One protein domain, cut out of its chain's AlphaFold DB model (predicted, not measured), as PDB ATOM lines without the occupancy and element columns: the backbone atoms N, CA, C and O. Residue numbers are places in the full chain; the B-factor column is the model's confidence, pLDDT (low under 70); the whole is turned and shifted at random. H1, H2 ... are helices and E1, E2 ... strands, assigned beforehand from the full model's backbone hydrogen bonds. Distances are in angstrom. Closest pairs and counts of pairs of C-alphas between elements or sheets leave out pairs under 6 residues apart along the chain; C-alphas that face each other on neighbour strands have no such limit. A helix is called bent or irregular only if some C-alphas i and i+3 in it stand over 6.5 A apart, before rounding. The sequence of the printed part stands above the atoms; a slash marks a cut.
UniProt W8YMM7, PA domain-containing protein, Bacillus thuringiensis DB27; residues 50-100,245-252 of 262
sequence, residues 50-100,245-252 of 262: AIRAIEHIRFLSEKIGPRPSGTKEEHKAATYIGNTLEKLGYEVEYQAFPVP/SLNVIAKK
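This is residues 50 to 100 and 245 to 252 of the 262 residues of the protein "PA domain-containing protein" of Bacillus thuringiensis DB27 (UniProt W8YMM7). A two-strand antiparallel ribbon, E1 and E2, has the helix H2 packed lengthwise along it, and H1 folds back on the far side of H2, so that H2 lies in the middle of a flat slab. H1 packs on H2 with its last residues, 60 to 64, alone, while its residues 50 to 55 stand free and stick out. The printed part has 59 residues, with named elements in the order H1, H2, E1, E2; the sheet order is E1 - E2, and the class is mixed, helices and strands. It is only just compact, close to loose, with a radius of gyration of the C-alphas of 12.0 A, and the C-alphas span 34 by 28 by 13 A.

H1 is residues 50 to 64, 20.4 A from first to last C-alpha, beginning at C-alpha 50 at (124.797, 112.302, 163.257). It is neither bent nor irregular, but only just: C-alphas 60 and 63 are 6.0 A apart. H2 is residues 72 to 87, 22.5 A long, beginning at C-alpha 72 at (144.374, 115.165, 183.114). E1 is residues 91 to 99, 25.3 A long. E2 is residues 245 to 251, 19.7 A long, ending at C-alpha 251 at (141.498, 97.008, 166.439).

H1 and H2 form a helical hairpin. They touch through residues 60 to 64 of H1 and 73 to 77 of H2 alone, and the closest C-alphas, those of Ile 64 and Glu 73, are 6.1 A apart. Their lines stand at a shallow tilt of 31 degrees, and they run opposite ways. In H2 every O i to N i+4 pair is within hydrogen-bond range; in H1 10 of 11 are. H2 and E2 have 11 pairs of C-alphas within 8 A, the closest being those of Gly 82 and Val 248, 6.2 A apart. H2 and E1 have 5 such pairs, the closest being those of Gly 82 and Val 92, 6.1 A apart. E1 and E2 are antiparallel neighbours, at 158 degrees between their directions. N 93 and O 249, at 2.9 A, and N 251 and O 91, at 2.8 A, are within hydrogen-bond range. H1 is apart from E1 and from E2.

The two C-alphas farthest apart, those of Ile 51 and Pro 100, are 35.1 A apart. Residues 101 to 244 are not printed, and C-alphas 100 and 245 are 9.7 A apart across this cut, where the link from E1 to E2 lies. Of the links that are printed whole, H2 to E1 is tight and H1 to H2 is short. The mean pLDDT of the printed part is 97.3, and no printed residue is under 70.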
ATOM      1  N   ALA A  50     124.213 111.003 162.896       93.06
ATOM      2  CA  ALA A  50     124.797 112.302 163.257       93.06
ATOM      3  C   ALA A  50     124.550 112.678 164.731       93.06
ATOM      4  O   ALA A  50     125.427 113.240 165.383       93.06
ATOM      5  N   ILE A  51     123.400 112.276 165.284       94.88
ATOM      6  CA  ILE A  51     123.069 112.499 166.696       94.88
ATOM      7  C   ILE A  51     124.068 111.832 167.664       94.88
ATOM      8  O   ILE A  51     124.397 112.402 168.695       94.88
ATOM      9  N   ARG A  52     124.636 110.668 167.320       93.94
ATOM     10  CA  ARG A  52     125.661 110.030 168.167       93.94
ATOM     11  C   ARG A  52     126.974 110.808 168.125       93.94
ATOM     12  O   ARG A  52     127.626 110.990 169.147       93.94
ATOM     13  N   ALA A  53     127.351 111.307 166.947       94.62
ATOM     14  CA  ALA A  53     128.558 112.113 166.793       94.62
ATOM     15  C   ALA A  53     128.470 113.419 167.599       94.62
ATOM     16  O   ALA A  53     129.414 113.760 168.312       94.62
ATOM     17  N   ILE A  54     127.328 114.118 167.552       97.06
ATOM     18  CA  ILE A  54     127.159 115.360 168.318       97.06
ATOM     19  C   ILE A  54     127.144 115.109 169.833       97.06
ATOM     20  O   ILE A  54     127.652 115.935 170.586       97.06
ATOM     21  N   GLU A  55     126.650 113.958 170.301       97.44
ATOM     22  CA  GLU A  55     126.728 113.572 171.717       97.44
ATOM     23  C   GLU A  55     128.172 113.377 172.194       97.44
ATOM     24  O   GLU A  55     128.522 113.856 173.278       97.44
ATOM     25  N   HIS A  56     129.024 112.740 171.382       97.75
ATOM     26  CA  HIS A  56     130.456 112.620 171.676       97.75
ATOM     27  C   HIS A  56     131.136 113.989 171.715       97.75
ATOM     28  O   HIS A  56     131.873 114.274 172.661       97.75
ATOM     29  N   ILE A  57     130.849 114.860 170.737       97.69
ATOM     30  CA  ILE A  57     131.359 116.238 170.723       97.69
ATOM     31  C   ILE A  57     130.946 116.952 172.006       97.69
ATOM     32  O   ILE A  57     131.813 117.485 172.688       97.69
ATOM     33  N   ARG A  58     129.661 116.898 172.377       97.31
ATOM     34  CA  ARG A  58     129.129 117.536 173.589       97.31
ATOM     35  C   ARG A  58     129.823 117.039 174.853       97.31
ATOM     36  O   ARG A  58     130.183 117.833 175.715       97.31
ATOM     37  N   PHE A  59     130.029 115.730 174.989       97.94
ATOM     38  CA  PHE A  59     130.722 115.182 176.153       97.94
ATOM     39  C   PHE A  59     132.175 115.673 176.222       97.94
ATOM     40  O   PHE A  59     132.613 116.191 177.251       97.94
ATOM     41  N   LEU A  60     132.908 115.573 175.113       98.12
ATOM     42  CA  LEU A  60     134.304 115.999 175.038       98.12
ATOM     43  C   LEU A  60     134.451 117.514 175.262       98.12
ATOM     44  O   LEU A  60     135.342 117.937 175.994       98.12
ATOM     45  N   SER A  61     133.589 118.343 174.674       95.31
ATOM     46  CA  SER A  61     133.713 119.806 174.716       95.31
ATOM     47  C   SER A  61     133.090 120.455 175.951       95.31
ATOM     48  O   SER A  61     133.642 121.430 176.450       95.31
ATOM     49  N   GLU A  62     131.974 119.941 176.472       93.94
ATOM     50  CA  GLU A  62     131.248 120.588 177.573       93.94
ATOM     51  C   GLU A  62     131.485 119.929 178.930       93.94
ATOM     52  O   GLU A  62     131.463 120.624 179.951       93.94
ATOM     53  N   LYS A  63     131.649 118.599 178.963       95.56
ATOM     54  CA  LYS A  63     131.869 117.853 180.215       95.56
ATOM     55  C   LYS A  63     133.346 117.738 180.553       95.56
ATOM     56  O   LYS A  63     133.695 117.915 181.716       95.56
ATOM     57  N   ILE A  64     134.195 117.458 179.563       96.75
ATOM     58  CA  ILE A  64     135.652 117.447 179.757       96.75
ATOM     59  C   ILE A  64     136.230 118.854 179.573       96.75
ATOM     60  O   ILE A  64     136.960 119.314 180.444       96.75
ATOM     61  N   GLY A  65     135.866 119.555 178.496       94.81
ATOM     62  CA  GLY A  65     136.376 120.900 178.220       94.81
ATOM     63  C   GLY A  65     137.610 120.892 177.316       94.81
ATOM     64  O   GLY A  65     137.804 119.934 176.565       94.81
ATOM     65  N   PRO A  66     138.424 121.960 177.330       95.12
ATOM     66  CA  PRO A  66     139.725 121.999 176.665       95.12
ATOM     67  C   PRO A  66     140.647 120.867 177.134       95.12
ATOM     68  O   PRO A  66     140.617 120.473 178.295       95.12
ATOM     69  N   ARG A  67     141.463 120.334 176.219       96.81
ATOM     70  CA  ARG A  67     142.278 119.129 176.451       96.81
ATOM     71  C   ARG A  67     143.717 119.329 175.964       96.81
ATOM     72  O   ARG A  67     144.081 118.725 174.958       96.81
ATOM     73  N   PRO A  68     144.521 120.208 176.595       96.19
ATOM     74  CA  PRO A  68     145.925 120.353 176.217       96.19
ATOM     75  C   PRO A  68     146.667 119.027 176.390       96.19
ATOM     76  O   PRO A  68     146.330 118.237 177.278       96.19
ATOM     77  N   SER A  69     147.664 118.781 175.550       96.31
ATOM     78  CA  SER A  69     148.327 117.481 175.505       96.31
ATOM     79  C   SER A  69     148.994 117.113 176.829       96.31
ATOM     80  O   SER A  69     149.593 117.951 177.500       96.31
ATOM     81  N   GLY A  70     148.855 115.850 177.220       97.44
ATOM     82  CA  GLY A  70     149.372 115.281 178.460       97.44
ATOM     83  C   GLY A  70     148.686 115.746 179.745       97.44
ATOM     84  O   GLY A  70     149.103 115.358 180.835       97.44
ATOM     85  N   THR A  71     147.632 116.563 179.657       97.38
ATOM     86  CA  THR A  71     146.855 116.982 180.834       97.38
ATOM     87  C   THR A  71     145.892 115.896 181.308       97.38
ATOM     88  O   THR A  71     145.498 114.992 180.568       97.38
ATOM     89  N   LYS A  72     145.417 116.035 182.553       97.12
ATOM     90  CA  LYS A  72     144.374 115.165 183.114       97.12
ATOM     91  C   LYS A  72     143.103 115.170 182.255       97.12
ATOM     92  O   LYS A  72     142.404 114.163 182.175       97.12
ATOM     93  N   GLU A  73     142.778 116.299 181.638       97.56
ATOM     94  CA  GLU A  73     141.616 116.479 180.766       97.56
ATOM     95  C   GLU A  73     141.760 115.690 179.461       97.56
ATOM     96  O   GLU A  73     140.806 115.032 179.042       97.56
ATOM     97  N   GLU A  74     142.949 115.681 178.854       98.50
ATOM     98  CA  GLU A  74     143.246 114.813 177.709       98.50
ATOM     99  C   GLU A  74     143.154 113.332 178.101       98.50
ATOM    100  O   GLU A  74     142.491 112.559 177.409       98.50
ATOM    101  N   HIS A  75     143.710 112.934 179.248       98.56
ATOM    102  CA  HIS A  75     143.633 111.542 179.712       98.56
ATOM    103  C   HIS A  75     142.189 111.089 179.948       98.56
ATOM    104  O   HIS A  75     141.808 110.005 179.513       98.56
ATOM    105  N   LYS A  76     141.336 111.939 180.542       98.62
ATOM    106  CA  LYS A  76     139.887 111.668 180.659       98.62
ATOM    107  C   LYS A  76     139.237 111.447 179.292       98.62
ATOM    108  O   LYS A  76     138.347 110.604 179.170       98.62
ATOM    109  N   ALA A  77     139.648 112.200 178.272       98.69
ATOM    110  CA  ALA A  77     139.142 112.025 176.915       98.69
ATOM    111  C   ALA A  77     139.627 110.716 176.288       98.69
ATOM    112  O   ALA A  77     138.815 110.001 175.705       98.69
ATOM    113  N   ALA A  78     140.900 110.356 176.466       98.69
ATOM    114  CA  ALA A  78     141.434 109.071 176.025       98.69
ATOM    115  C   ALA A  78     140.678 107.899 176.676       98.69
ATOM    116  O   ALA A  78     140.242 106.975 175.986       98.69
ATOM    117  N   THR A  79     140.422 107.966 177.986       98.62
ATOM    118  CA  THR A  79     139.596 106.980 178.702       98.62
ATOM    119  C   THR A  79     138.175 106.920 178.145       98.62
ATOM    120  O   THR A  79     137.658 105.838 177.887       98.62
ATOM    121  N   TYR A  80     137.533 108.067 177.909       98.62
ATOM    122  CA  TYR A  80     136.194 108.109 177.316       98.62
ATOM    123  C   TYR A  80     136.141 107.453 175.929       98.62
ATOM    124  O   TYR A  80     135.222 106.680 175.648       98.62
ATOM    125  N   ILE A  81     137.121 107.752 175.073       98.62
ATOM    126  CA  ILE A  81     137.212 107.217 173.712       98.62
ATOM    127  C   ILE A  81     137.431 105.706 173.752       98.62
ATOM    128  O   ILE A  81     136.669 104.977 173.118       98.62
ATOM    129  N   GLY A  82     138.403 105.224 174.531       98.62
ATOM    130  CA  GLY A  82     138.673 103.790 174.631       98.62
ATOM    131  C   GLY A  82     137.479 103.015 175.178       98.62
ATOM    132  O   GLY A  82     136.994 102.117 174.497       98.62
ATOM    133  N   ASN A  83     136.876 103.461 176.286       98.50
ATOM    134  CA  ASN A  83     135.657 102.843 176.831       98.50
ATOM    135  C   ASN A  83     134.497 102.824 175.818       98.50
ATOM    136  O   ASN A  83     133.648 101.932 175.838       98.50
ATOM    137  N   THR A  84     134.402 103.841 174.956       98.31
ATOM    138  CA  THR A  84     133.385 103.888 173.896       98.31
ATOM    139  C   THR A  84     133.669 102.835 172.826       98.31
ATOM    140  O   THR A  84     132.748 102.142 172.400       98.31
ATOM    141  N   LEU A  85     134.926 102.688 172.406       98.12
ATOM    142  CA  LEU A  85     135.348 101.723 171.388       98.12
ATOM    143  C   LEU A  85     135.253 100.276 171.897       98.12
ATOM    144  O   LEU A  85     134.753  99.414 171.174       98.12
ATOM    145  N   GLU A  86     135.605 100.019 173.156       97.94
ATOM    146  CA  GLU A  86     135.419  98.716 173.811       97.94
ATOM    147  C   GLU A  86     133.945  98.298 173.836       97.94
ATOM    148  O   GLU A  86     133.604  97.177 173.460       97.94
ATOM    149  N   LYS A  87     133.031  99.217 174.188       97.06
ATOM    150  CA  LYS A  87     131.576  98.962 174.151       97.06
ATOM    151  C   LYS A  87     131.053  98.640 172.751       97.06
ATOM    152  O   LYS A  87     129.998  98.026 172.621       97.06
ATOM    153  N   LEU A  88     131.766  99.065 171.709       95.25
ATOM    154  CA  LEU A  88     131.466  98.733 170.315       95.25
ATOM    155  C   LEU A  88     132.097  97.398 169.873       95.25
ATOM    156  O   LEU A  88     131.908  96.996 168.724       95.25
ATOM    157  N   GLY A  89     132.806  96.704 170.767       95.94
ATOM    158  CA  GLY A  89     133.415  95.394 170.535       95.94
ATOM    159  C   GLY A  89     134.807  95.443 169.905       95.94
ATOM    160  O   GLY A  89     135.226  94.452 169.310       95.94
ATOM    161  N   TYR A  90     135.500  96.582 169.978       97.75
ATOM    162  CA  TYR A  90     136.895  96.689 169.549       97.75
ATOM    163  C   TYR A  90     137.844  96.272 170.674       97.75
ATOM    164  O   TYR A  90     137.564  96.501 171.848       97.75
ATOM    165  N   GLU A  91     138.996  95.726 170.298       97.50
ATOM    166  CA  GLU A  91     140.147  95.602 171.192       97.50
ATOM    167  C   GLU A  91     140.858  96.958 171.257       97.50
ATOM    168  O   GLU A  91     141.206  97.512 170.210       97.50
ATOM    169  N   VAL A  92     141.037  97.508 172.459       98.44
ATOM    170  CA  VAL A  92     141.611  98.845 172.661       98.44
ATOM    171  C   VAL A  92     142.978  98.763 173.332       98.44
ATOM    172  O   VAL A  92     143.168  98.060 174.318       98.44
ATOM    173  N   GLU A  93     143.922  99.532 172.802       98.44
ATOM    174  CA  GLU A  93     145.277  99.699 173.314       98.44
ATOM    175  C   GLU A  93     145.572 101.192 173.523       98.44
ATOM    176  O   GLU A  93     145.190 102.038 172.705       98.44
ATOM    177  N   TYR A  94     146.275 101.511 174.611       98.50
ATOM    178  CA  TYR A  94     146.754 102.857 174.911       98.50
ATOM    179  C   TYR A  94     148.267 102.918 174.741       98.50
ATOM    180  O   TYR A  94     148.998 102.197 175.417       98.50
ATOM    181  N   GLN A  95     148.738 103.817 173.883       98.62
ATOM    182  CA  GLN A  95     150.165 104.023 173.655       98.62
ATOM    183  C   GLN A  95     150.573 105.407 174.162       98.62
ATOM    184  O   GLN A  95     150.128 106.424 173.629       98.62
ATOM    185  N   ALA A  96     151.426 105.433 175.188       98.31
ATOM    186  CA  ALA A  96     151.933 106.662 175.786       98.31
ATOM    187  C   ALA A  96     153.180 107.189 175.067       98.31
ATOM    188  O   ALA A  96     154.030 106.410 174.630       98.31
ATOM    189  N   PHE A  97     153.311 108.512 174.990       98.44
ATOM    190  CA  PHE A  97     154.505 109.183 174.475       98.44
ATOM    191  C   PHE A  97     154.706 110.553 175.147       98.44
ATOM    192  O   PHE A  97     153.716 111.203 175.504       98.44
ATOM    193  N   PRO A  98     155.961 111.009 175.323       98.38
ATOM    194  CA  PRO A  98     156.245 112.279 175.982       98.38
ATOM    195  C   PRO A  98     155.809 113.463 175.120       98.38
ATOM    196  O   PRO A  98     155.929 113.434 173.893       98.38
ATOM    197  N   VAL A  99     155.335 114.524 175.770       98.25
ATOM    198  CA  VAL A  99     154.955 115.787 175.119       98.25
ATOM    199  C   VAL A  99     155.616 116.982 175.808       98.25
ATOM    200  O   VAL A  99     155.979 116.881 176.981       98.25
ATOM    201  N   PRO A 100     155.781 118.120 175.104       97.25
ATOM    202  CA  PRO A 100     156.334 119.326 175.704       97.25
ATOM    203  C   PRO A 100     155.510 119.830 176.888       97.25
ATOM    204  O   PRO A 100     154.292 119.626 176.961       97.25
ATOM    205  N   SER A 245     151.232 112.198 176.580       98.50
ATOM    206  CA  SER A 245     149.951 112.044 175.884       98.50
ATOM    207  C   SER A 245     149.689 110.568 175.569       98.50
ATOM    208  O   SER A 245     150.556 109.713 175.777       98.50
ATOM    209  N   LEU A 246     148.473 110.259 175.121       98.31
ATOM    210  CA  LEU A 246     148.003 108.907 174.840       98.31
ATOM    211  C   LEU A 246     147.380 108.835 173.443       98.31
ATOM    212  O   LEU A 246     146.368 109.484 173.174       98.31
ATOM    213  N   ASN A 247     147.912 107.961 172.592       98.56
ATOM    214  CA  ASN A 247     147.148 107.438 171.464       98.56
ATOM    215  C   ASN A 247     146.140 106.402 171.982       98.56
ATOM    216  O   ASN A 247     146.470 105.596 172.854       98.56
ATOM    217  N   VAL A 248     144.931 106.396 171.413       98.62
ATOM    218  CA  VAL A 248     143.916 105.356 171.644       98.62
ATOM    219  C   VAL A 248     143.734 104.577 170.350       98.62
ATOM    220  O   VAL A 248     143.256 105.124 169.355       98.62
ATOM    221  N   ILE A 249     144.132 103.310 170.351       98.56
ATOM    222  CA  ILE A 249     144.169 102.461 169.159       98.56
ATOM    223  C   ILE A 249     143.101 101.386 169.319       98.56
ATOM    224  O   ILE A 249     143.136 100.624 170.278       98.56
ATOM    225  N   ALA A 250     142.160 101.311 168.378       98.19
ATOM    226  CA  ALA A 250     141.107 100.300 168.377       98.19
ATOM    227  C   ALA A 250     141.248  99.364 167.176       98.19
ATOM    228  O   ALA A 250     141.249  99.805 166.024       98.19
ATOM    229  N   LYS A 251     141.338  98.063 167.443       97.12
ATOM    230  CA  LYS A 251     141.498  97.008 166.439       97.12
ATOM    231  C   LYS A 251     140.210  96.196 166.338       97.12
ATOM    232  O   LYS A 251     139.590  95.840 167.339       97.12
ATOM    233  N   LYS A 252     139.799  95.904 165.103       93.50
ATOM    234  CA  LYS A 252     138.727  94.954 164.799       93.50
ATOM    235  C   LYS A 252     139.294  93.866 163.907       93.50
ATOM    236  O   LYS A 252     139.524  94.099 162.722       93.50
TER     237      LYS A 252